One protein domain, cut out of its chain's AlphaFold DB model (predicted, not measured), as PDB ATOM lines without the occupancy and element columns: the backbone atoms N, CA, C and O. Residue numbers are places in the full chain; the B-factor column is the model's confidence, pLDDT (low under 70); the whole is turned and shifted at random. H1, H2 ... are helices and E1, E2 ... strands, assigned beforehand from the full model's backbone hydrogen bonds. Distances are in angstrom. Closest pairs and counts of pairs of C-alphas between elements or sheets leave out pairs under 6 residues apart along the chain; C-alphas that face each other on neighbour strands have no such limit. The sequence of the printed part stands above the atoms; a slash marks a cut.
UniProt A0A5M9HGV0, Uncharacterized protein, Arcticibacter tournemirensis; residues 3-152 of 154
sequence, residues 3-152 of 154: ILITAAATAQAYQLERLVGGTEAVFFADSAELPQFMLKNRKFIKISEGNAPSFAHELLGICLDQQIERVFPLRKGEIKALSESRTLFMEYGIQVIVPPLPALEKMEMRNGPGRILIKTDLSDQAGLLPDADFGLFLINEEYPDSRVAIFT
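This is residues 3 to 152 of the 154 residues of an uncharacterized protein of Arcticibacter tournemirensis (UniProt A0A5M9HGV0). A strongly twisted wall of four parallel strands, in the order E3 E2 E1 E4, has H1 over one face and H3 over the other; a smaller lobe, the antiparallel sheet E5 E6 E7, lies off the last residue of E4, Phe 72, whose C-alpha is 7.8 A from that of Leu 136 in E6. H4 bridges the two parts, touching H3 and H6 and grazing the smaller sheet. You have 150 printed residues with six named helices and seven named strands, along the chain E1 H1 E2 H2 E3 H3 E4 H4 H5 H6 E5 E6 E7, class mixed. The whole is compact, with a radius of gyration of the C-alphas of 14.8 A, and spans 43 by 33 by 31 A.

Start with the larger sheet: E3, residues 43 to 46, E2, residues 25 to 30, E1, residues 3 to 5, and E4, residues 68 to 72. Within hydrogen-bond range you find N 45 and O 28 at 2.8 A for E3 and E2, N 27 and O 3 at 2.8 A for E2 and E1, and N 72 and O 4 at 2.8 A for E1 and E4. H1, residues 11 to 19, is on this sheet over E1, at a height over the sheet of 10.0 A; their closest C-alphas, Ala 13 and Ile 5, are 6.3 A apart. On the opposite face, H3, residues 55 to 65, is over E1 and only just over E2, where 3 of its C-alphas fall, at a height over the sheet of 9.7 A. With H2, residues 36 to 39, E1 H1 E2 and E2 H2 E3 are strand-helix-strand units, parallel neighbour strands with a helix between, and E3 H3 E4 is a split one, with E2 and E1 between its strands; the three crossovers are right-handed. H4, residues 76 to 84, touches H3 about perpendicular, at 75 degrees, closest at the C-alphas of Leu 82 and Ala 56, 6.3 A. H4 touches H6, residues 101 to 104, closest at the C-alphas of Ser 83 and Leu 101, 5.3 A. H5, residues 86 to 91, is close to H3 but not clearly touching, with C-alphas 89 and 60 closest at 6.7 A. E5, residues 115 to 119, E6, residues 135 to 139, and E7, residues 148 to 151, form a meander, each strand the antiparallel neighbour of the one before; look for N 117 and O 137 at 2.8 A, and N 138 and O 149 at 2.8 A. In H1, H3, H4 and H5 every O i to N i+4 pair is within hydrogen-bond range; H2 and H6 are too short for one.

Find C-alpha 3 at (231.647, 219.096, 162.048), where E1 begins, and C-alpha 151 at (239.116, 203.860, 165.763), where E7 ends. E2 runs 16.9 A and H3 15.4 A.

The C-alphas of Lys 40 and Asp 145 are farthest apart, 43.8 A. The printed part has no cut, and the link from E5 to E6 is long, 15 residues. Mean pLDDT of the printed part is 88.1, with residues 121 to 130 and 142 to 146 among those under 70.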
ATOM      1  N   ILE A   3     230.885 220.169 161.414       95.19
ATOM      2  CA  ILE A   3     231.647 219.096 162.048       95.19
ATOM      3  C   ILE A   3     233.137 219.316 161.846       95.19
ATOM      4  O   ILE A   3     233.559 219.799 160.796       95.19
ATOM      5  N   LEU A   4     233.925 218.941 162.844       97.31
ATOM      6  CA  LEU A   4     235.377 218.974 162.799       97.31
ATOM      7  C   LEU A   4     235.921 217.548 162.810       97.31
ATOM      8  O   LEU A   4     235.627 216.785 163.727       97.31
ATOM      9  N   ILE A   5     236.730 217.202 161.814       97.00
ATOM     10  CA  ILE A   5     237.464 215.936 161.741       97.00
ATOM     11  C   ILE A   5     238.959 216.253 161.823       97.00
ATOM     12  O   ILE A   5     239.471 217.032 161.014       97.00
ATOM     13  N   THR A   6     239.662 215.676 162.800       97.81
ATOM     14  CA  THR A   6     241.117 215.861 162.929       97.81
ATOM     15  C   THR A   6     241.895 214.842 162.083       97.81
ATOM     16  O   THR A   6     241.308 214.075 161.319       97.81
ATOM     17  N   ALA A   7     243.229 214.829 162.187       96.88
ATOM     18  CA  ALA A   7     244.112 213.957 161.408       96.88
ATOM     19  C   ALA A   7     243.904 214.056 159.883       96.88
ATOM     20  O   ALA A   7     243.997 213.056 159.165       96.88
ATOM     21  N   ALA A   8     243.631 215.262 159.374       95.50
ATOM     22  CA  ALA A   8     243.373 215.529 157.958       95.50
ATOM     23  C   ALA A   8     244.501 215.111 156.988       95.50
ATOM     24  O   ALA A   8     244.281 215.042 155.776       95.50
ATOM     25  N   ALA A   9     245.706 214.834 157.491       93.88
ATOM     26  CA  ALA A   9     246.826 214.288 156.727       93.88
ATOM     27  C   ALA A   9     246.695 212.780 156.453       93.88
ATOM     28  O   ALA A   9     247.515 212.214 155.734       93.88
ATOM     29  N   THR A  10     245.680 212.121 157.014       94.25
ATOM     30  CA  THR A  10     245.520 210.662 156.990       94.25
ATOM     31  C   THR A  10     244.318 210.235 156.147       94.25
ATOM     32  O   THR A  10     243.341 210.970 155.998       94.25
ATOM     33  N   ALA A  11     244.362 209.021 155.590       92.88
ATOM     34  CA  ALA A  11     243.249 208.475 154.810       92.88
ATOM     35  C   ALA A  11     241.992 208.239 155.672       92.88
ATOM     36  O   ALA A  11     240.869 208.313 155.172       92.88
ATOM     37  N   GLN A  12     242.188 207.993 156.967       95.31
ATOM     38  CA  GLN A  12     241.168 207.721 157.973       95.31
ATOM     39  C   GLN A  12     240.224 208.915 158.148       95.31
ATOM     40  O   GLN A  12     239.011 208.717 158.215       95.31
ATOM     41  N   ALA A  13     240.744 210.146 158.120       94.56
ATOM     42  CA  ALA A  13     239.923 211.357 158.179       94.56
ATOM     43  C   ALA A  13     238.942 211.451 157.000       94.56
ATOM     44  O   ALA A  13     237.758 211.728 157.183       94.56
ATOM     45  N   TYR A  14     239.400 211.139 155.785       92.81
ATOM     46  CA  TYR A  14     238.546 211.141 154.591       92.81
ATOM     47  C   TYR A  14     237.634 209.912 154.509       92.81
ATOM     48  O   TYR A  14     236.553 209.966 153.922       92.81
ATOM     49  N   GLN A  15     238.040 208.780 155.090       93.19
ATOM     50  CA  GLN A  15     237.140 207.647 155.282       93.19
ATOM     51  C   GLN A  15     235.980 208.041 156.191       93.19
ATOM     52  O   GLN A  15     234.835 207.774 155.833       93.19
ATOM     53  N   LEU A  16     236.270 208.719 157.303       93.12
ATOM     54  CA  LEU A  16     235.249 209.201 158.218       93.12
ATOM     55  C   LEU A  16     234.344 210.247 157.566       93.12
ATOM     56  O   LEU A  16     233.134 210.105 157.676       93.12
ATOM     57  N   GLU A  17     234.897 211.218 156.827       92.81
ATOM     58  CA  GLU A  17     234.120 212.211 156.061       92.81
ATOM     59  C   GLU A  17     233.029 211.554 155.205       92.81
ATOM     60  O   GLU A  17     231.886 212.003 155.189       92.81
ATOM     61  N   ARG A  18     233.365 210.461 154.509       91.56
ATOM     62  CA  ARG A  18     232.402 209.731 153.673       91.56
ATOM     63  C   ARG A  18     231.320 209.022 154.489       91.56
ATOM     64  O   ARG A  18     230.214 208.868 153.987       91.56
ATOM     65  N   LEU A  19     231.634 208.587 155.710       90.12
ATOM     66  CA  LEU A  19     230.693 207.902 156.605       90.12
ATOM     67  C   LEU A  19     229.728 208.869 157.290       90.12
ATOM     68  O   LEU A  19     228.550 208.557 157.419       90.12
ATOM     69  N   VAL A  20     230.218 210.038 157.701       87.69
ATOM     70  CA  VAL A  20     229.388 211.124 158.256       87.69
ATOM     71  C   VAL A  20     228.693 211.943 157.162       87.69
ATOM     72  O   VAL A  20     227.970 212.887 157.467       87.69
ATOM     73  N   GLY A  21     228.938 211.605 155.891       68.31
ATOM     74  CA  GLY A  21     228.515 212.360 154.719       68.31
ATOM     75  C   GLY A  21     227.019 212.681 154.696       68.31
ATOM     76  O   GLY A  21     226.172 211.850 155.018       68.31
ATOM     77  N   GLY A  22     226.707 213.910 154.279       72.56
ATOM     78  CA  GLY A  22     225.362 214.483 154.263       72.56
ATOM     79  C   GLY A  22     225.391 215.963 153.860       72.56
ATOM     80  O   GLY A  22     226.276 216.394 153.125       72.56
ATOM     81  N   THR A  23     224.442 216.759 154.357       67.38
ATOM     82  CA  THR A  23     224.357 218.220 154.134       67.38
ATOM     83  C   THR A  23     225.232 219.048 155.090       67.38
ATOM     84  O   THR A  23     225.083 220.266 155.168       67.38
ATOM     85  N   GLU A  24     226.093 218.401 155.874       80.62
ATOM     86  CA  GLU A  24     226.884 219.028 156.938       80.62
ATOM     87  C   GLU A  24     228.159 219.675 156.388       80.62
ATOM     88  O   GLU A  24     228.808 219.144 155.485       80.62
ATOM     89  N   ALA A  25     228.543 220.829 156.940       90.06
ATOM     90  CA  ALA A  25     229.794 221.473 156.561       90.06
ATOM     91  C   ALA A  25     230.957 220.833 157.328       90.06
ATOM     92  O   ALA A  25     231.034 220.939 158.553       90.06
ATOM     93  N   VAL A  26     231.874 220.200 156.598       93.19
ATOM     94  CA  VAL A  26     233.039 219.520 157.175       93.19
ATOM     95  C   VAL A  26     234.242 220.457 157.229       93.19
ATOM     96  O   VAL A  26     234.662 221.027 156.218       93.19
ATOM     97  N   PHE A  27     234.804 220.592 158.424       95.19
ATOM     98  CA  PHE A  27     236.077 221.236 158.700       95.19
ATOM     99  C   PHE A  27     237.112 220.160 159.005       95.19
ATOM    100  O   PHE A  27     236.844 219.192 159.715       95.19
ATOM    101  N   PHE A  28     238.303 220.343 158.461       95.75
ATOM    102  CA  PHE A  28     239.438 219.465 158.677       95.75
ATOM    103  C   PHE A  28     240.453 220.167 159.556       95.75
ATOM    104  O   PHE A  28     240.742 221.342 159.335       95.75
ATOM    105  N   ALA A  29     241.036 219.447 160.504       96.75
ATOM    106  CA  ALA A  29     242.155 219.960 161.271       96.75
ATOM    107  C   ALA A  29     243.298 218.962 161.378       96.75
ATOM    108  O   ALA A  29     243.110 217.746 161.314       96.75
ATOM    109  N   ASP A  30     244.511 219.484 161.502       96.38
ATOM    110  CA  ASP A  30     245.694 218.664 161.714       96.38
ATOM    111  C   ASP A  30     246.832 219.476 162.351       96.38
ATOM    112  O   ASP A  30     246.970 220.673 162.088       96.38
ATOM    113  N   SER A  31     247.655 218.820 163.171       95.44
ATOM    114  CA  SER A  31     248.937 219.340 163.645       95.44
ATOM    115  C   SER A  31     250.063 219.173 162.628       95.44
ATOM    116  O   SER A  31     251.025 219.939 162.645       95.44
ATOM    117  N   ALA A  32     249.941 218.247 161.677       92.31
ATOM    118  CA  ALA A  32     250.809 218.139 160.512       92.31
ATOM    119  C   ALA A  32     250.502 219.241 159.485       92.31
ATOM    120  O   ALA A  32     249.450 219.882 159.504       92.31
ATOM    121  N   GLU A  33     251.452 219.526 158.598       86.88
ATOM    122  CA  GLU A  33     251.176 220.364 157.430       86.88
ATOM    123  C   GLU A  33     250.548 219.531 156.316       86.88
ATOM    124  O   GLU A  33     250.972 218.405 156.052       86.88
ATOM    125  N   LEU A  34     249.550 220.099 155.639       86.38
ATOM    126  CA  LEU A  34     248.998 219.498 154.433       86.38
ATOM    127  C   LEU A  34     249.664 220.082 153.187       86.38
ATOM    128  O   LEU A  34     249.878 221.296 153.112       86.38
ATOM    129  N   PRO A  35     249.911 219.260 152.155       84.19
ATOM    130  CA  PRO A  35     250.311 219.766 150.854       84.19
ATOM    131  C   PRO A  35     249.307 220.795 150.315       84.19
ATOM    132  O   PRO A  35     248.095 220.578 150.374       84.19
ATOM    133  N   GLN A  36     249.792 221.882 149.703       80.12
ATOM    134  CA  GLN A  36     248.939 222.986 149.226       80.12
ATOM    135  C   GLN A  36     247.811 222.545 148.281       80.12
ATOM    136  O   GLN A  36     246.746 223.160 148.255       80.12
ATOM    137  N   PHE A  37     248.010 221.476 147.504       79.75
ATOM    138  CA  PHE A  37     246.975 220.969 146.603       79.75
ATOM    139  C   PHE A  37     245.758 220.394 147.349       79.75
ATOM    140  O   PHE A  37     244.658 220.428 146.803       79.75
ATOM    141  N   MET A  38     245.926 219.924 148.591       76.19
ATOM    142  CA  MET A  38     244.836 219.424 149.444       76.19
ATOM    143  C   MET A  38     244.023 220.558 150.082       76.19
ATOM    144  O   MET A  38     242.865 220.360 150.444       76.19
ATOM    145  N   LEU A  39     244.610 221.756 150.188       77.12
ATOM    146  CA  LEU A  39     243.999 222.920 150.839       77.12
ATOM    147  C   LEU A  39     242.995 223.659 149.948       77.12
ATOM    148  O   LEU A  39     242.112 224.338 150.459       77.12
ATOM    149  N   LYS A  40     243.105 223.540 148.616       68.12
ATOM    150  CA  LYS A  40     242.413 224.441 147.674       68.12
ATOM    151  C   LYS A  40     240.883 224.468 147.793       68.12
ATOM    152  O   LYS A  40     240.298 225.479 147.432       68.12
ATOM    153  N   ASN A  41     240.256 223.414 148.320       67.25
ATOM    154  CA  ASN A  41     238.793 223.285 148.384       67.25
ATOM    155  C   ASN A  41     238.265 222.833 149.757       67.25
ATOM    156  O   ASN A  41     237.101 222.449 149.865       67.25
ATOM    157  N   ARG A  42     239.103 222.816 150.800       73.12
ATOM    158  CA  ARG A  42     238.724 222.293 152.121       73.12
ATOM    159  C   ARG A  42     238.952 223.349 153.193       73.12
ATOM    160  O   ARG A  42     239.950 224.064 153.164       73.12
ATOM    161  N   LYS A  43     238.034 223.425 154.157       88.12
ATOM    162  CA  LYS A  43     238.199 224.265 155.348       88.12
ATOM    163  C   LYS A  43     239.200 223.589 156.281       88.12
ATOM    164  O   LYS A  43     238.808 222.788 157.122       88.12
ATOM    165  N   PHE A  44     240.484 223.844 156.053       93.94
ATOM    166  CA  PHE A  44     241.571 223.300 156.858       93.94
ATOM    167  C   PHE A  44     241.974 224.267 157.975       93.94
ATOM    168  O   PHE A  44     242.125 225.464 157.733       93.94
ATOM    169  N   ILE A  45     242.188 223.733 159.173       95.31
ATOM    170  CA  ILE A  45     242.597 224.470 160.364       95.31
ATOM    171  C   ILE A  45     243.851 223.803 160.932       95.31
ATOM    172  O   ILE A  45     243.863 222.608 161.227       95.31
ATOM    173  N   LYS A  46     244.923 224.577 161.090       95.06
ATOM    174  CA  LYS A  46     246.115 224.118 161.804       95.06
ATOM    175  C   LYS A  46     245.805 224.085 163.301       95.06
ATOM    176  O   LYS A  46     245.279 225.069 163.812       95.06
ATOM    177  N   ILE A  47     246.143 222.987 163.971       96.75
ATOM    178  CA  ILE A  47     245.968 222.823 165.423       96.75
ATOM    179  C   ILE A  47     247.267 222.366 166.090       96.75
ATOM    180  O   ILE A  47     248.163 221.850 165.420       96.75
ATOM    181  N   SER A  48     247.379 222.531 167.404       96.69
ATOM    182  CA  SER A  48     248.458 221.917 168.192       96.69
ATOM    183  C   SER A  48     248.375 220.383 168.224       96.69
ATOM    184  O   SER A  48     247.346 219.785 167.916       96.69
ATOM    185  N   GLU A  49     249.466 219.720 168.621       96.38
ATOM    186  CA  GLU A  49     249.439 218.280 168.909       96.38
ATOM    187  C   GLU A  49     248.503 217.964 170.085       96.38
ATOM    188  O   GLU A  49     248.431 218.718 171.053       96.38
ATOM    189  N   GLY A  50     247.822 216.815 170.036       95.31
ATOM    190  CA  GLY A  50     246.838 216.425 171.054       95.31
ATOM    191  C   GLY A  50     247.395 216.250 172.473       95.31
ATOM    192  O   GLY A  50     246.644 216.311 173.436       95.31
ATOM    193  N   ASN A  51     248.706 216.042 172.616       94.12
ATOM    194  CA  ASN A  51     249.395 215.954 173.909       94.12
ATOM    195  C   ASN A  51     249.818 217.330 174.466       94.12
ATOM    196  O   ASN A  51     250.342 217.396 175.580       94.12
ATOM    197  N   ALA A  52     249.634 218.415 173.708       96.50
ATOM    198  CA  ALA A  52     250.005 219.750 174.145       96.50
ATOM    199  C   ALA A  52     249.052 220.223 175.259       96.50
ATOM    200  O   ALA A  52     247.835 220.092 175.115       96.50
ATOM    201  N   PRO A  53     249.553 220.853 176.338       94.31
ATOM    202  CA  PRO A  53     248.704 221.324 177.437       94.31
ATOM    203  C   PRO A  53     247.609 222.316 177.013       94.31
ATOM    204  O   PRO A  53     246.567 222.404 177.656       94.31
ATOM    205  N   SER A  54     247.835 223.070 175.935       95.06
ATOM    206  CA  SER A  54     246.885 224.049 175.398       95.06
ATOM    207  C   SER A  54     245.843 223.451 174.453       95.06
ATOM    208  O   SER A  54     244.886 224.147 174.119       95.06
ATOM    209  N   PHE A  55     246.004 222.193 174.027       98.06
ATOM    210  CA  PHE A  55     245.244 221.603 172.924       98.06
ATOM    211  C   PHE A  55     243.728 221.709 173.108       98.06
ATOM    212  O   PHE A  55     243.033 222.213 172.230       98.06
ATOM    213  N   ALA A  56     243.208 221.280 174.261       97.75
ATOM    214  CA  ALA A  56     241.768 221.278 174.517       97.75
ATOM    215  C   ALA A  56     241.170 222.696 174.492       97.75
ATOM    216  O   ALA A  56     240.109 222.910 173.912       97.75
ATOM    217  N   HIS A  57     241.867 223.673 175.079       97.31
ATOM    218  CA  HIS A  57     241.415 225.066 175.104       97.31
ATOM    219  C   HIS A  57     241.485 225.726 173.725       97.31
ATOM    220  O   HIS A  57     240.555 226.430 173.334       97.31
ATOM    221  N   GLU A  58     242.562 225.480 172.979       98.06
ATOM    222  CA  GLU A  58     242.711 225.943 171.598       98.06
ATOM    223  C   GLU A  58     241.597 225.379 170.708       98.06
ATOM    224  O   GLU A  58     240.913 226.130 170.009       98.06
ATOM    225  N   LEU A  59     241.363 224.063 170.778       98.38
ATOM    226  CA  LEU A  59     240.348 223.393 169.973       98.38
ATOM    227  C   LEU A  59     238.933 223.850 170.338       98.38
ATOM    228  O   LEU A  59     238.097 224.000 169.448       98.38
ATOM    229  N   LEU A  60     238.662 224.115 171.621       98.56
ATOM    230  CA  LEU A  60     237.390 224.690 172.057       98.56
ATOM    231  C   LEU A  60     237.157 226.065 171.423       98.56
ATOM    232  O   LEU A  60     236.086 226.293 170.867       98.56
ATOM    233  N   GLY A  61     238.159 226.950 171.452       98.31
ATOM    234  CA  GLY A  61     238.077 228.263 170.804       98.31
ATOM    235  C   GLY A  61     237.754 228.148 169.314       98.31
ATOM    236  O   GLY A  61     236.809 228.767 168.833       98.31
ATOM    237  N   ILE A  62     238.451 227.248 168.612       98.00
ATOM    238  CA  ILE A  62     238.176 226.941 167.201       98.00
ATOM    239  C   ILE A  62     236.730 226.476 166.996       98.00
ATOM    240  O   ILE A  62     236.071 226.904 166.046       98.00
ATOM    241  N   CYS A  63     236.227 225.599 167.868       98.25
ATOM    242  CA  CYS A  63     234.864 225.093 167.753       98.25
ATOM    243  C   CYS A  63     233.829 226.209 167.919       98.25
ATOM    244  O   CYS A  63     232.869 226.256 167.155       98.25
ATOM    245  N   LEU A  64     234.045 227.127 168.863       98.12
ATOM    246  CA  LEU A  64     233.170 228.279 169.073       98.12
ATOM    247  C   LEU A  64     233.195 229.232 167.869       98.12
ATOM    248  O   LEU A  64     232.137 229.578 167.341       98.12
ATOM    249  N   ASP A  65     234.385 229.586 167.380       97.56
ATOM    250  CA  ASP A  65     234.562 230.515 166.256       97.56
ATOM    251  C   ASP A  65     233.957 229.986 164.951       97.56
ATOM    252  O   ASP A  65     233.385 230.737 164.159       97.56
ATOM    253  N   GLN A  66     234.081 228.677 164.712       96.38
ATOM    254  CA  GLN A  66     233.592 228.019 163.499       96.38
ATOM    255  C   GLN A  66     232.200 227.396 163.669       96.38
ATOM    256  O   GLN A  66     231.720 226.727 162.749       96.38
ATOM    257  N   GLN A  67     231.548 227.607 164.818       96.19
ATOM    258  CA  GLN A  67     230.241 227.035 165.159       96.19
ATOM    259  C   GLN A  67     230.193 225.508 164.951       96.19
ATOM    260  O   GLN A  67     229.235 224.972 164.391       96.19
ATOM    261  N   ILE A  68     231.270 224.814 165.328       96.75
ATOM    262  CA  ILE A  68     231.359 223.352 165.295       96.75
ATOM    263  C   ILE A  68     230.454 222.786 166.382       96.75
ATOM    264  O   ILE A  68     230.578 223.149 167.544       96.75
ATOM    265  N   GLU A  69     229.594 221.845 166.011       95.50
ATOM    266  CA  GLU A  69     228.695 221.156 166.944       95.50
ATOM    267  C   GLU A  69     229.185 219.732 167.253       95.50
ATOM    268  O   GLU A  69     228.827 219.170 168.286       95.50
ATOM    269  N   ARG A  70     230.023 219.136 166.385       95.56
ATOM    270  CA  ARG A  70     230.611 217.802 166.605       95.56
ATOM    271  C   ARG A  70     232.092 217.740 166.265       95.56
ATOM    272  O   ARG A  70     232.503 218.196 165.199       95.56
ATOM    273  N   VAL A  71     232.870 217.108 167.138       97.44
ATOM    274  CA  VAL A  71     234.316 216.907 166.975       97.44
ATOM    275  C   VAL A  71     234.628 215.419 166.921       97.44
ATOM    276  O   VAL A  71     234.297 214.670 167.838       97.44
ATOM    277  N   PHE A  72     235.317 215.008 165.863       97.44
ATOM    278  CA  PHE A  72     235.802 213.656 165.643       97.44
ATOM    279  C   PHE A  72     237.337 213.647 165.706       97.44
ATOM    280  O   PHE A  72     237.993 213.828 164.673       97.44
ATOM    281  N   PRO A  73     237.927 213.487 166.906       97.88
ATOM    282  CA  PRO A  73     239.366 213.339 167.039       97.88
ATOM    283  C   PRO A  73     239.805 211.953 166.567       97.88
ATOM    284  O   PRO A  73     239.146 210.955 166.856       97.88
ATOM    285  N   LEU A  74     240.931 211.883 165.863       97.81
ATOM    286  CA  LEU A  74     241.432 210.639 165.287       97.81
ATOM    287  C   LEU A  74     242.817 210.244 165.787       97.81
ATOM    288  O   LEU A  74     243.149 209.065 165.691       97.81
ATOM    289  N   ARG A  75     243.622 211.145 166.358       97.56
ATOM    290  CA  ARG A  75     244.899 210.738 166.972       97.56
ATOM    291  C   ARG A  75     244.737 210.339 168.422       97.56
ATOM    292  O   ARG A  75     243.931 210.914 169.148       97.56
ATOM    293  N   LYS A  76     245.577 209.415 168.885       97.12
ATOM    294  CA  LYS A  76     245.530 208.878 170.256       97.12
ATOM    295  C   LYS A  76     245.651 209.982 171.312       97.12
ATOM    296  O   LYS A  76     244.895 209.993 172.280       97.12
ATOM    297  N   GLY A  77     246.557 210.939 171.095       97.00
ATOM    298  CA  GLY A  77     246.732 212.092 171.987       97.00
ATOM    299  C   GLY A  77     245.501 212.999 172.039       97.00
ATOM    300  O   GLY A  77     245.075 213.392 173.120       97.00
ATOM    301  N   GLU A  78     244.889 213.267 170.884       98.25
ATOM    302  CA  GLU A  78     243.687 214.103 170.767       98.25
ATOM    303  C   GLU A  78     242.490 213.425 171.450       98.25
ATOM    304  O   GLU A  78     241.782 214.055 172.232       98.25
ATOM    305  N   ILE A  79     242.297 212.122 171.208       98.00
ATOM    306  CA  ILE A  79     241.229 211.321 171.821       98.00
ATOM    307  C   ILE A  79     241.344 211.366 173.346       98.00
ATOM    308  O   ILE A  79     240.347 211.600 174.027       98.00
ATOM    309  N   LYS A  80     242.556 211.188 173.887       97.44
ATOM    310  CA  LYS A  80     242.785 211.240 175.333       97.44
ATOM    311  C   LYS A  80     242.487 212.629 175.907       97.44
ATOM    312  O   LYS A  80     241.678 212.738 176.825       97.44
ATOM    313  N   ALA A  81     243.076 213.682 175.339       97.94
ATOM    314  CA  ALA A  81     242.896 215.047 175.832       97.94
ATOM    315  C   ALA A  81     241.428 215.505 175.781       97.94
ATOM    316  O   ALA A  81     240.936 216.166 176.699       97.94
ATOM    317  N   LEU A  82     240.694 215.130 174.729       98.00
ATOM    318  CA  LEU A  82     239.276 215.478 174.614       98.00
ATOM    319  C   LEU A  82     238.367 214.570 175.436       98.00
ATOM    320  O   LEU A  82     237.292 215.004 175.832       98.00
ATOM    321  N   SER A  83     238.790 213.348 175.752       96.94
ATOM    322  CA  SER A  83     238.096 212.515 176.732       96.94
ATOM    323  C   SER A  83     238.207 213.099 178.144       96.94
ATOM    324  O   SER A  83     237.233 213.049 178.893       96.94
ATOM    325  N   GLU A  84     239.365 213.659 178.511       97.12
ATOM    326  CA  GLU A  84     239.593 214.338 179.799       97.12
ATOM    327  C   GLU A  84     238.806 215.656 179.904       97.12
ATOM    328  O   GLU A  84     238.272 215.988 180.960       97.12
ATOM    329  N   SER A  85     238.686 216.389 178.793       97.06
ATOM    330  CA  SER A  85     237.996 217.686 178.724       97.06
ATOM    331  C   SER A  85     236.570 217.613 178.162       97.06
ATOM    332  O   SER A  85     235.949 218.645 177.921       97.06
ATOM    333  N   ARG A  86     236.002 216.412 177.988       94.50
ATOM    334  CA  ARG A  86     234.698 216.197 177.330       94.50
ATOM    335  C   ARG A  86     233.577 217.048 177.928       94.50
ATOM    336  O   ARG A  86     232.805 217.647 177.182       94.50
ATOM    337  N   THR A  87     233.499 217.117 179.258       94.62
ATOM    338  CA  THR A  87     232.471 217.895 179.971       94.62
ATOM    339  C   THR A  87     232.509 219.372 179.586       94.62
ATOM    340  O   THR A  87     231.460 219.944 179.312       94.62
ATOM    341  N   LEU A  88     233.707 219.956 179.468       96.62
ATOM    342  CA  LEU A  88     233.886 221.355 179.079       96.62
ATOM    343  C   LEU A  88     233.261 221.637 177.708       96.62
ATOM    344  O   LEU A  88     232.536 222.608 177.555       96.62
ATOM    345  N   PHE A  89     233.490 220.782 176.710       97.75
ATOM    346  CA  PHE A  89     232.899 220.958 175.377       97.75
ATOM    347  C   PHE A  89     231.371 220.816 175.396       97.75
ATOM    348  O   PHE A  89     230.664 221.593 174.751       97.75
ATOM    349  N   MET A  90     230.854 219.859 176.172       94.12
ATOM    350  CA  MET A  90     229.414 219.627 176.293       94.12
ATOM    351  C   MET A  90     228.670 220.822 176.901       94.12
ATOM    352  O   MET A  90     227.542 221.090 176.487       94.12
ATOM    353  N   GLU A  91     229.288 221.566 177.824       96.19
ATOM    354  CA  GLU A  91     228.715 222.799 178.395       96.19
ATOM    355  C   GLU A  91     228.428 223.869 177.328       96.19
ATOM    356  O   GLU A  91     227.489 224.652 177.477       96.19
ATOM    357  N   TYR A  92     229.173 223.858 176.220       97.00
ATOM    358  CA  TYR A  92     228.971 224.748 175.071       97.00
ATOM    359  C   TYR A  92     228.143 224.114 173.942       97.00
ATOM    360  O   TYR A  92     228.066 224.669 172.847       97.00
ATOM    361  N   GLY A  93     227.516 222.958 174.183       95.12
ATOM    362  CA  GLY A  93     226.712 222.256 173.180       95.12
ATOM    363  C   GLY A  93     227.535 221.551 172.098       95.12
ATOM    364  O   GLY A  93     226.986 221.200 171.056       95.12
ATOM    365  N   ILE A  94     228.832 221.326 172.333       96.56
ATOM    366  CA  ILE A  94     229.729 220.656 171.387       96.56
ATOM    367  C   ILE A  94     229.862 219.186 171.786       96.56
ATOM    368  O   ILE A  94     230.330 218.855 172.877       96.56
ATOM    369  N   GLN A  95     229.474 218.275 170.895       95.12
ATOM    370  CA  GLN A  95     229.632 216.842 171.119       95.12
ATOM    371  C   GLN A  95     231.018 216.386 170.671       95.12
ATOM    372  O   GLN A  95     231.343 216.374 169.482       95.12
ATOM    373  N   VAL A  96     231.833 215.950 171.626       95.94
ATOM    374  CA  VAL A  96     233.086 215.260 171.318       95.94
ATOM    375  C   VAL A  96     232.793 213.772 171.164       95.94
ATOM    376  O   VAL A  96     232.323 213.122 172.101       95.94
ATOM    377  N   ILE A  97     233.086 213.225 169.984       95.62
ATOM    378  CA  ILE A  97     232.806 211.831 169.633       95.62
ATOM    379  C   ILE A  97     233.934 210.926 170.140       95.62
ATOM    380  O   ILE A  97     234.676 210.305 169.383       95.62
ATOM    381  N   VAL A  98     234.056 210.878 171.465       95.31
ATOM    382  CA  VAL A  98     234.974 210.024 172.224       95.31
ATOM    383  C   VAL A  98     234.241 209.398 173.413       95.31
ATOM    384  O   VAL A  98     233.316 210.020 173.953       95.31
ATOM    385  N   PRO A  99     234.658 208.201 173.859       93.19
ATOM    386  CA  PRO A  99     234.173 207.635 175.111       93.19
ATOM    387  C   PRO A  99     234.526 208.529 176.308       93.19
ATOM    388  O   PRO A  99     235.472 209.315 176.233       93.19
ATOM    389  N   PRO A 100     233.818 208.394 177.441       92.12
ATOM    390  CA  PRO A 100     234.289 208.955 178.701       92.12
ATOM    391  C   PRO A 100     235.600 208.281 179.135       92.12
ATOM    392  O   PRO A 100     235.836 207.106 178.840       92.12
ATOM    393  N   LEU A 101     236.429 209.004 179.894       91.88
ATOM    394  CA  LEU A 101     237.786 208.564 180.249       91.88
ATOM    395  C   LEU A 101     237.845 207.161 180.887       91.88
ATOM    396  O   LEU A 101     238.643 206.349 180.419       91.88
ATOM    397  N   PRO A 102     236.973 206.797 181.852       91.62
ATOM    398  CA  PRO A 102     237.011 205.459 182.448       91.62
ATOM    399  C   PRO A 102     236.712 204.322 181.461       91.62
ATOM    400  O   PRO A 102     237.157 203.196 181.669       91.62
ATOM    401  N   ALA A 103     235.931 204.584 180.408       90.81
ATOM    402  CA  ALA A 103     235.680 203.609 179.350       90.81
ATOM    403  C   ALA A 103     236.861 203.551 178.378       90.81
ATOM    404  O   ALA A 103     237.286 202.463 177.996       90.81
ATOM    405  N   LEU A 104     237.427 204.714 178.033       92.62
ATOM    406  CA  LEU A 104     238.579 204.824 177.143       92.62
ATOM    407  C   LEU A 104     239.782 204.016 177.652       92.62
ATOM    408  O   LEU A 104     240.410 203.309 176.873       92.62
ATOM    409  N   GLU A 105     240.074 204.074 178.955       91.81
ATOM    410  CA  GLU A 105     241.209 203.370 179.581       91.81
ATOM    411  C   GLU A 105     241.122 201.838 179.500       91.81
ATOM    412  O   GLU A 105     242.136 201.153 179.625       91.81
ATOM    413  N   LYS A 106     239.923 201.288 179.274       90.06
ATOM    414  CA  LYS A 106     239.688 199.843 179.137       90.06
ATOM    415  C   LYS A 106     239.753 199.365 177.685       90.06
ATOM    416  O   LYS A 106     239.613 198.169 177.436       90.06
ATOM    417  N   MET A 107     239.896 200.282 176.729       89.44
ATOM    418  CA  MET A 107     239.800 199.993 175.304       89.44
ATOM    419  C   MET A 107     241.132 200.234 174.607       89.44
ATOM    420  O   MET A 107     241.839 201.206 174.862       89.44
ATOM    421  N   GLU A 108     241.456 199.362 173.662       91.75
ATOM    422  CA  GLU A 108     242.591 199.596 172.780       91.75
ATOM    423  C   GLU A 108     242.233 200.600 171.681       91.75
ATOM    424  O   GLU A 108     241.084 200.690 171.250       91.75
ATOM    425  N   MET A 109     243.233 201.323 171.180       93.19
ATOM    426  CA  MET A 109     243.108 202.201 170.016       93.19
ATOM    427  C   MET A 109     243.785 201.536 168.820       93.19
ATOM    428  O   MET A 109     244.982 201.241 168.877       93.19
ATOM    429  N   ARG A 110     243.035 201.303 167.740       91.94
ATOM    430  CA  ARG A 110     243.529 200.610 166.546       91.94
ATOM    431  C   ARG A 110     243.105 201.310 165.256       91.94
ATOM    432  O   ARG A 110     242.015 201.871 165.149       91.94
ATOM    433  N   ASN A 111     243.959 201.182 164.250       89.56
ATOM    434  CA  ASN A 111     243.602 201.346 162.849       89.56
ATOM    435  C   ASN A 111     243.665 199.973 162.155       89.56
ATOM    436  O   ASN A 111     244.276 199.037 162.678       89.56
ATOM    437  N   GLY A 112     243.009 199.826 161.007       86.19
ATOM    438  CA  GLY A 112     243.058 198.586 160.234       86.19
ATOM    439  C   GLY A 112     241.722 198.197 159.604       86.19
ATOM    440  O   GLY A 112     240.780 198.994 159.603       86.19
ATOM    441  N   PRO A 113     241.639 196.981 159.034       83.38
ATOM    442  CA  PRO A 113     240.411 196.485 158.432       83.38
ATOM    443  C   PRO A 113     239.331 196.269 159.497       83.38
ATOM    444  O   PRO A 113     239.607 195.843 160.618       83.38
ATOM    445  N   GLY A 114     238.089 196.559 159.124       87.44
ATOM    446  CA  GLY A 114     236.927 196.407 159.989       87.44
ATOM    447  C   GLY A 114     235.830 197.402 159.638       87.44
ATOM    448  O   GLY A 114     235.976 198.244 158.745       87.44
ATOM    449  N   ARG A 115     234.712 197.303 160.354       88.81
ATOM    450  CA  ARG A 115     233.595 198.238 160.219       88.81
ATOM    451  C   ARG A 115     233.759 199.370 161.225       88.81
ATOM    452  O   ARG A 115     233.872 199.114 162.420       88.81
ATOM    453  N   ILE A 116     233.734 200.612 160.748       90.62
ATOM    454  CA  ILE A 116     233.696 201.790 161.619       90.62
ATOM    455  C   ILE A 116     232.250 202.005 162.069       90.62
ATOM    456  O   ILE A 116     231.348 202.133 161.238       90.62
ATOM    457  N   LEU A 117     232.039 202.036 163.379       89.88
ATOM    458  CA  LEU A 117     230.783 202.383 164.027       89.88
ATOM    459  C   LEU A 117     230.928 203.764 164.667       89.88
ATOM    460  O   LEU A 117     231.870 204.008 165.419       89.88
ATOM    461  N   ILE A 118     229.976 204.650 164.393       90.75
ATOM    462  CA  ILE A 118     229.889 205.963 165.027       90.75
ATOM    463  C   ILE A 118     228.758 205.901 166.049       90.75
ATOM    464  O   ILE A 118     227.614 205.648 165.673       90.75
ATOM    465  N   LYS A 119     229.064 206.132 167.328       87.88
ATOM    466  CA  LYS A 119     228.051 206.286 168.379       87.88
ATOM    467  C   LYS A 119     227.927 207.767 168.725       87.88
ATOM    468  O   LYS A 119     228.899 208.379 169.171       87.88
ATOM    469  N   THR A 120     226.752 208.344 168.469       79.88
ATOM    470  CA  THR A 120     226.460 209.778 168.667       79.88
ATOM    471  C   THR A 120     225.251 210.038 169.563       79.88
ATOM    472  O   THR A 120     224.789 211.174 169.629       79.88
ATOM    473  N   ASP A 121     224.708 209.023 170.236       67.19
ATOM    474  CA  ASP A 121     223.556 209.193 171.117       67.19
ATOM    475  C   ASP A 121     223.607 208.290 172.358       67.19
ATOM    476  O   ASP A 121     224.329 207.296 172.430       67.19
ATOM    477  N   LEU A 122     222.813 208.702 173.347       53.62
ATOM    478  CA  LEU A 122     222.535 207.988 174.592       53.62
ATOM    479  C   LEU A 122     221.393 206.968 174.426       53.62
ATOM    480  O   LEU A 122     220.958 206.376 175.413       53.62
ATOM    481  N   SER A 123     220.841 206.803 173.215       48.53
ATOM    482  CA  SER A 123     219.744 205.866 172.991       48.53
ATOM    483  C   SER A 123     220.317 204.469 172.804       48.53
ATOM    484  O   SER A 123     221.093 204.182 171.901       48.53
ATOM    485  N   ASP A 124     219.964 203.608 173.743       46.19
ATOM    486  CA  ASP A 124     220.586 202.323 174.028       46.19
ATOM    487  C   ASP A 124     220.336 201.269 172.924       46.19
ATOM    488  O   ASP A 124     219.594 200.302 173.090       46.19
ATOM    489  N   GLN A 125     220.925 201.469 171.742       45.97
ATOM    490  CA  GLN A 125     220.838 200.569 170.586       45.97
ATOM    491  C   GLN A 125     222.227 200.099 170.140       45.97
ATOM    492  O   GLN A 125     222.548 200.067 168.958       45.97
ATOM    493  N   ALA A 126     223.067 199.697 171.094       49.22
ATOM    494  CA  ALA A 126     224.094 198.685 170.863       49.22
ATOM    495  C   ALA A 126     224.628 198.196 172.212       49.22
ATOM    496  O   ALA A 126     225.539 198.800 172.779       49.22
ATOM    497  N   GLY A 127     224.133 197.047 172.683       53.03
ATOM    498  CA  GLY A 127     224.646 196.321 173.857       53.03
ATOM    499  C   GLY A 127     226.087 195.796 173.716       53.03
ATOM    500  O   GLY A 127     226.459 194.830 174.371       53.03
ATOM    501  N   LEU A 128     226.886 196.397 172.833       56.38
ATOM    502  CA  LEU A 128     228.306 196.118 172.632       56.38
ATOM    503  C   LEU A 128     229.193 196.975 173.546       56.38
ATOM    504  O   LEU A 128     230.313 196.566 173.830       56.38
ATOM    505  N   LEU A 129     228.722 198.153 173.983       65.00
ATOM    506  CA  LEU A 129     229.520 199.141 174.721       65.00
ATOM    507  C   LEU A 129     228.651 199.921 175.732       65.00
ATOM    508  O   LEU A 129     228.264 201.059 175.447       65.00
ATOM    509  N   PRO A 130     228.315 199.320 176.890       61.09
ATOM    510  CA  PRO A 130     227.438 199.943 177.885       61.09
ATOM    511  C   PRO A 130     228.069 201.170 178.563       61.09
ATOM    512  O   PRO A 130     227.355 202.095 178.924       61.09
ATOM    513  N   ASP A 131     229.401 201.212 178.679       71.38
ATOM    514  CA  ASP A 131     230.126 202.289 179.373       71.38
ATOM    515  C   ASP A 131     230.469 203.492 178.460       71.38
ATOM    516  O   ASP A 131     231.093 204.451 178.917       71.38
ATOM    517  N   ALA A 132     230.131 203.451 177.164       72.88
ATOM    518  CA  ALA A 132     230.518 204.488 176.205       72.88
ATOM    519  C   ALA A 132     229.307 205.097 175.493       72.88
ATOM    520  O   ALA A 132     228.692 204.446 174.652       72.88
ATOM    521  N   ASP A 133     229.008 206.363 175.787       80.38
ATOM    522  CA  ASP A 133     227.889 207.099 175.179       80.38
ATOM    523  C   ASP A 133     228.219 207.619 173.778       80.38
ATOM    524  O   ASP A 133     227.398 207.565 172.870       80.38
ATOM    525  N   PHE A 134     229.445 208.107 173.587       87.56
ATOM    526  CA  PHE A 134     229.945 208.571 172.298       87.56
ATOM    527  C   PHE A 134     231.232 207.842 171.936       87.56
ATOM    528  O   PHE A 134     231.942 207.335 172.805       87.56
ATOM    529  N   GLY A 135     231.552 207.801 170.647       91.12
ATOM    530  CA  GLY A 135     232.847 207.316 170.191       91.12
ATOM    531  C   GLY A 135     232.858 206.845 168.747       91.12
ATOM    532  O   GLY A 135     231.820 206.556 168.144       91.12
ATOM    533  N   LEU A 136     234.071 206.760 168.212       93.00
ATOM    534  CA  LEU A 136     234.376 206.080 166.963       93.00
ATOM    535  C   LEU A 136     234.982 204.721 167.286       93.00
ATOM    536  O   LEU A 136     236.044 204.638 167.901       93.00
ATOM    537  N   PHE A 137     234.317 203.657 166.854       92.25
ATOM    538  CA  PHE A 137     234.714 202.293 167.167       92.25
ATOM    539  C   PHE A 137     235.050 201.521 165.900       92.25
ATOM    540  O   PHE A 137     234.333 201.591 164.905       92.25
ATOM    541  N   LEU A 138     236.130 200.756 165.949       91.00
ATOM    542  CA  LEU A 138     236.484 199.771 164.944       91.00
ATOM    543  C   LEU A 138     235.980 198.409 165.415       91.00
ATOM    544  O   LEU A 138     236.427 197.907 166.447       91.00
ATOM    545  N   ILE A 139     235.060 197.819 164.655       88.81
ATOM    546  CA  ILE A 139     234.557 196.469 164.894       88.81
ATOM    547  C   ILE A 139     235.276 195.505 163.957       88.81
ATOM    548  O   ILE A 139     235.180 195.639 162.732       88.81
ATOM    549  N   ASN A 140     235.961 194.523 164.537       83.50
ATOM    550  CA  ASN A 140     236.569 193.423 163.804       83.50
ATOM    551  C   ASN A 140     235.847 192.110 164.138       83.50
ATOM    552  O   ASN A 140     235.883 191.631 165.270       83.50
ATOM    553  N   GLU A 141     235.168 191.541 163.142       70.62
ATOM    554  CA  GLU A 141     234.362 190.325 163.302       70.62
ATOM    555  C   GLU A 141     235.214 189.044 163.364       70.62
ATOM    556  O   GLU A 141     234.734 188.018 163.846       70.62
ATOM    557  N   GLU A 142     236.486 189.108 162.955       68.56
ATOM    558  CA  GLU A 142     237.397 187.956 162.903       68.56
ATOM    559  C   GLU A 142     238.017 187.599 164.268       68.56
ATOM    560  O   GLU A 142     238.485 186.477 164.443       68.56
ATOM    561  N   TYR A 143     237.988 188.504 165.258       63.31
ATOM    562  CA  TYR A 143     238.638 188.303 166.566       63.31
ATOM    563  C   TYR A 143     237.642 188.446 167.730       63.31
ATOM    564  O   TYR A 143     237.397 189.564 168.184       63.31
ATOM    565  N   PRO A 144     237.075 187.340 168.257       58.31
ATOM    566  CA  PRO A 144     236.028 187.367 169.282       58.31
ATOM    567  C   PRO A 144     236.407 188.073 170.590       58.31
ATOM    568  O   PRO A 144     235.573 188.765 171.169       58.31
ATOM    569  N   ASP A 145     237.665 187.940 171.011       55.72
ATOM    570  CA  ASP A 145     238.156 188.441 172.302       55.72
ATOM    571  C   ASP A 145     238.631 189.907 172.240       55.72
ATOM    572  O   ASP A 145     238.971 190.511 173.252       55.72
ATOM    573  N   SER A 146     238.663 190.507 171.046       61.94
ATOM    574  CA  SER A 146     239.054 191.908 170.815       61.94
ATOM    575  C   SER A 146     238.212 192.528 169.701       61.94
ATOM    576  O   SER A 146     238.719 193.210 168.809       61.94
ATOM    577  N   ARG A 147     236.902 192.252 169.739       78.69
ATOM    578  CA  ARG A 147     235.952 192.654 168.693       78.69
ATOM    579  C   ARG A 147     235.862 194.155 168.487       78.69
ATOM    580  O   ARG A 147     235.470 194.569 167.402       78.69
ATOM    581  N   VAL A 148     236.154 194.955 169.512       86.69
ATOM    582  CA  VAL A 148     235.917 196.398 169.495       86.69
ATOM    583  C   VAL A 148     237.139 197.149 170.006       86.69
ATOM    584  O   VAL A 148     237.624 196.888 171.104       86.69
ATOM    585  N   ALA A 149     237.600 198.108 169.212       90.69
ATOM    586  CA  ALA A 149     238.646 199.060 169.565       90.69
ATOM    587  C   ALA A 149     238.170 200.486 169.265       90.69
ATOM    588  O   ALA A 149     237.227 200.686 168.500       90.69
ATOM    589  N   ILE A 150     238.832 201.486 169.831       93.50
ATOM    590  CA  ILE A 150     238.676 202.875 169.405       93.50
ATOM    591  C   ILE A 150     239.335 203.034 168.042       93.50
ATOM    592  O   ILE A 150     240.506 202.690 167.867       93.50
ATOM    593  N   PHE A 151     238.581 203.553 167.079       94.94
ATOM    594  CA  PHE A 151     239.116 203.860 165.763       94.94
ATOM    595  C   PHE A 151     240.022 205.091 165.848       94.94
ATOM    596  O   PHE A 151     239.625 206.137 166.360       94.94
ATOM    597  N   THR A 152     241.241 204.964 165.334       95.38
ATOM    598  CA  THR A 152     242.256 206.023 165.323       95.38
ATOM    599  C   THR A 152     242.974 206.058 163.973       95.38
ATOM    600  O   THR A 152     242.882 205.122 163.176       95.38
TER     601      THR A 152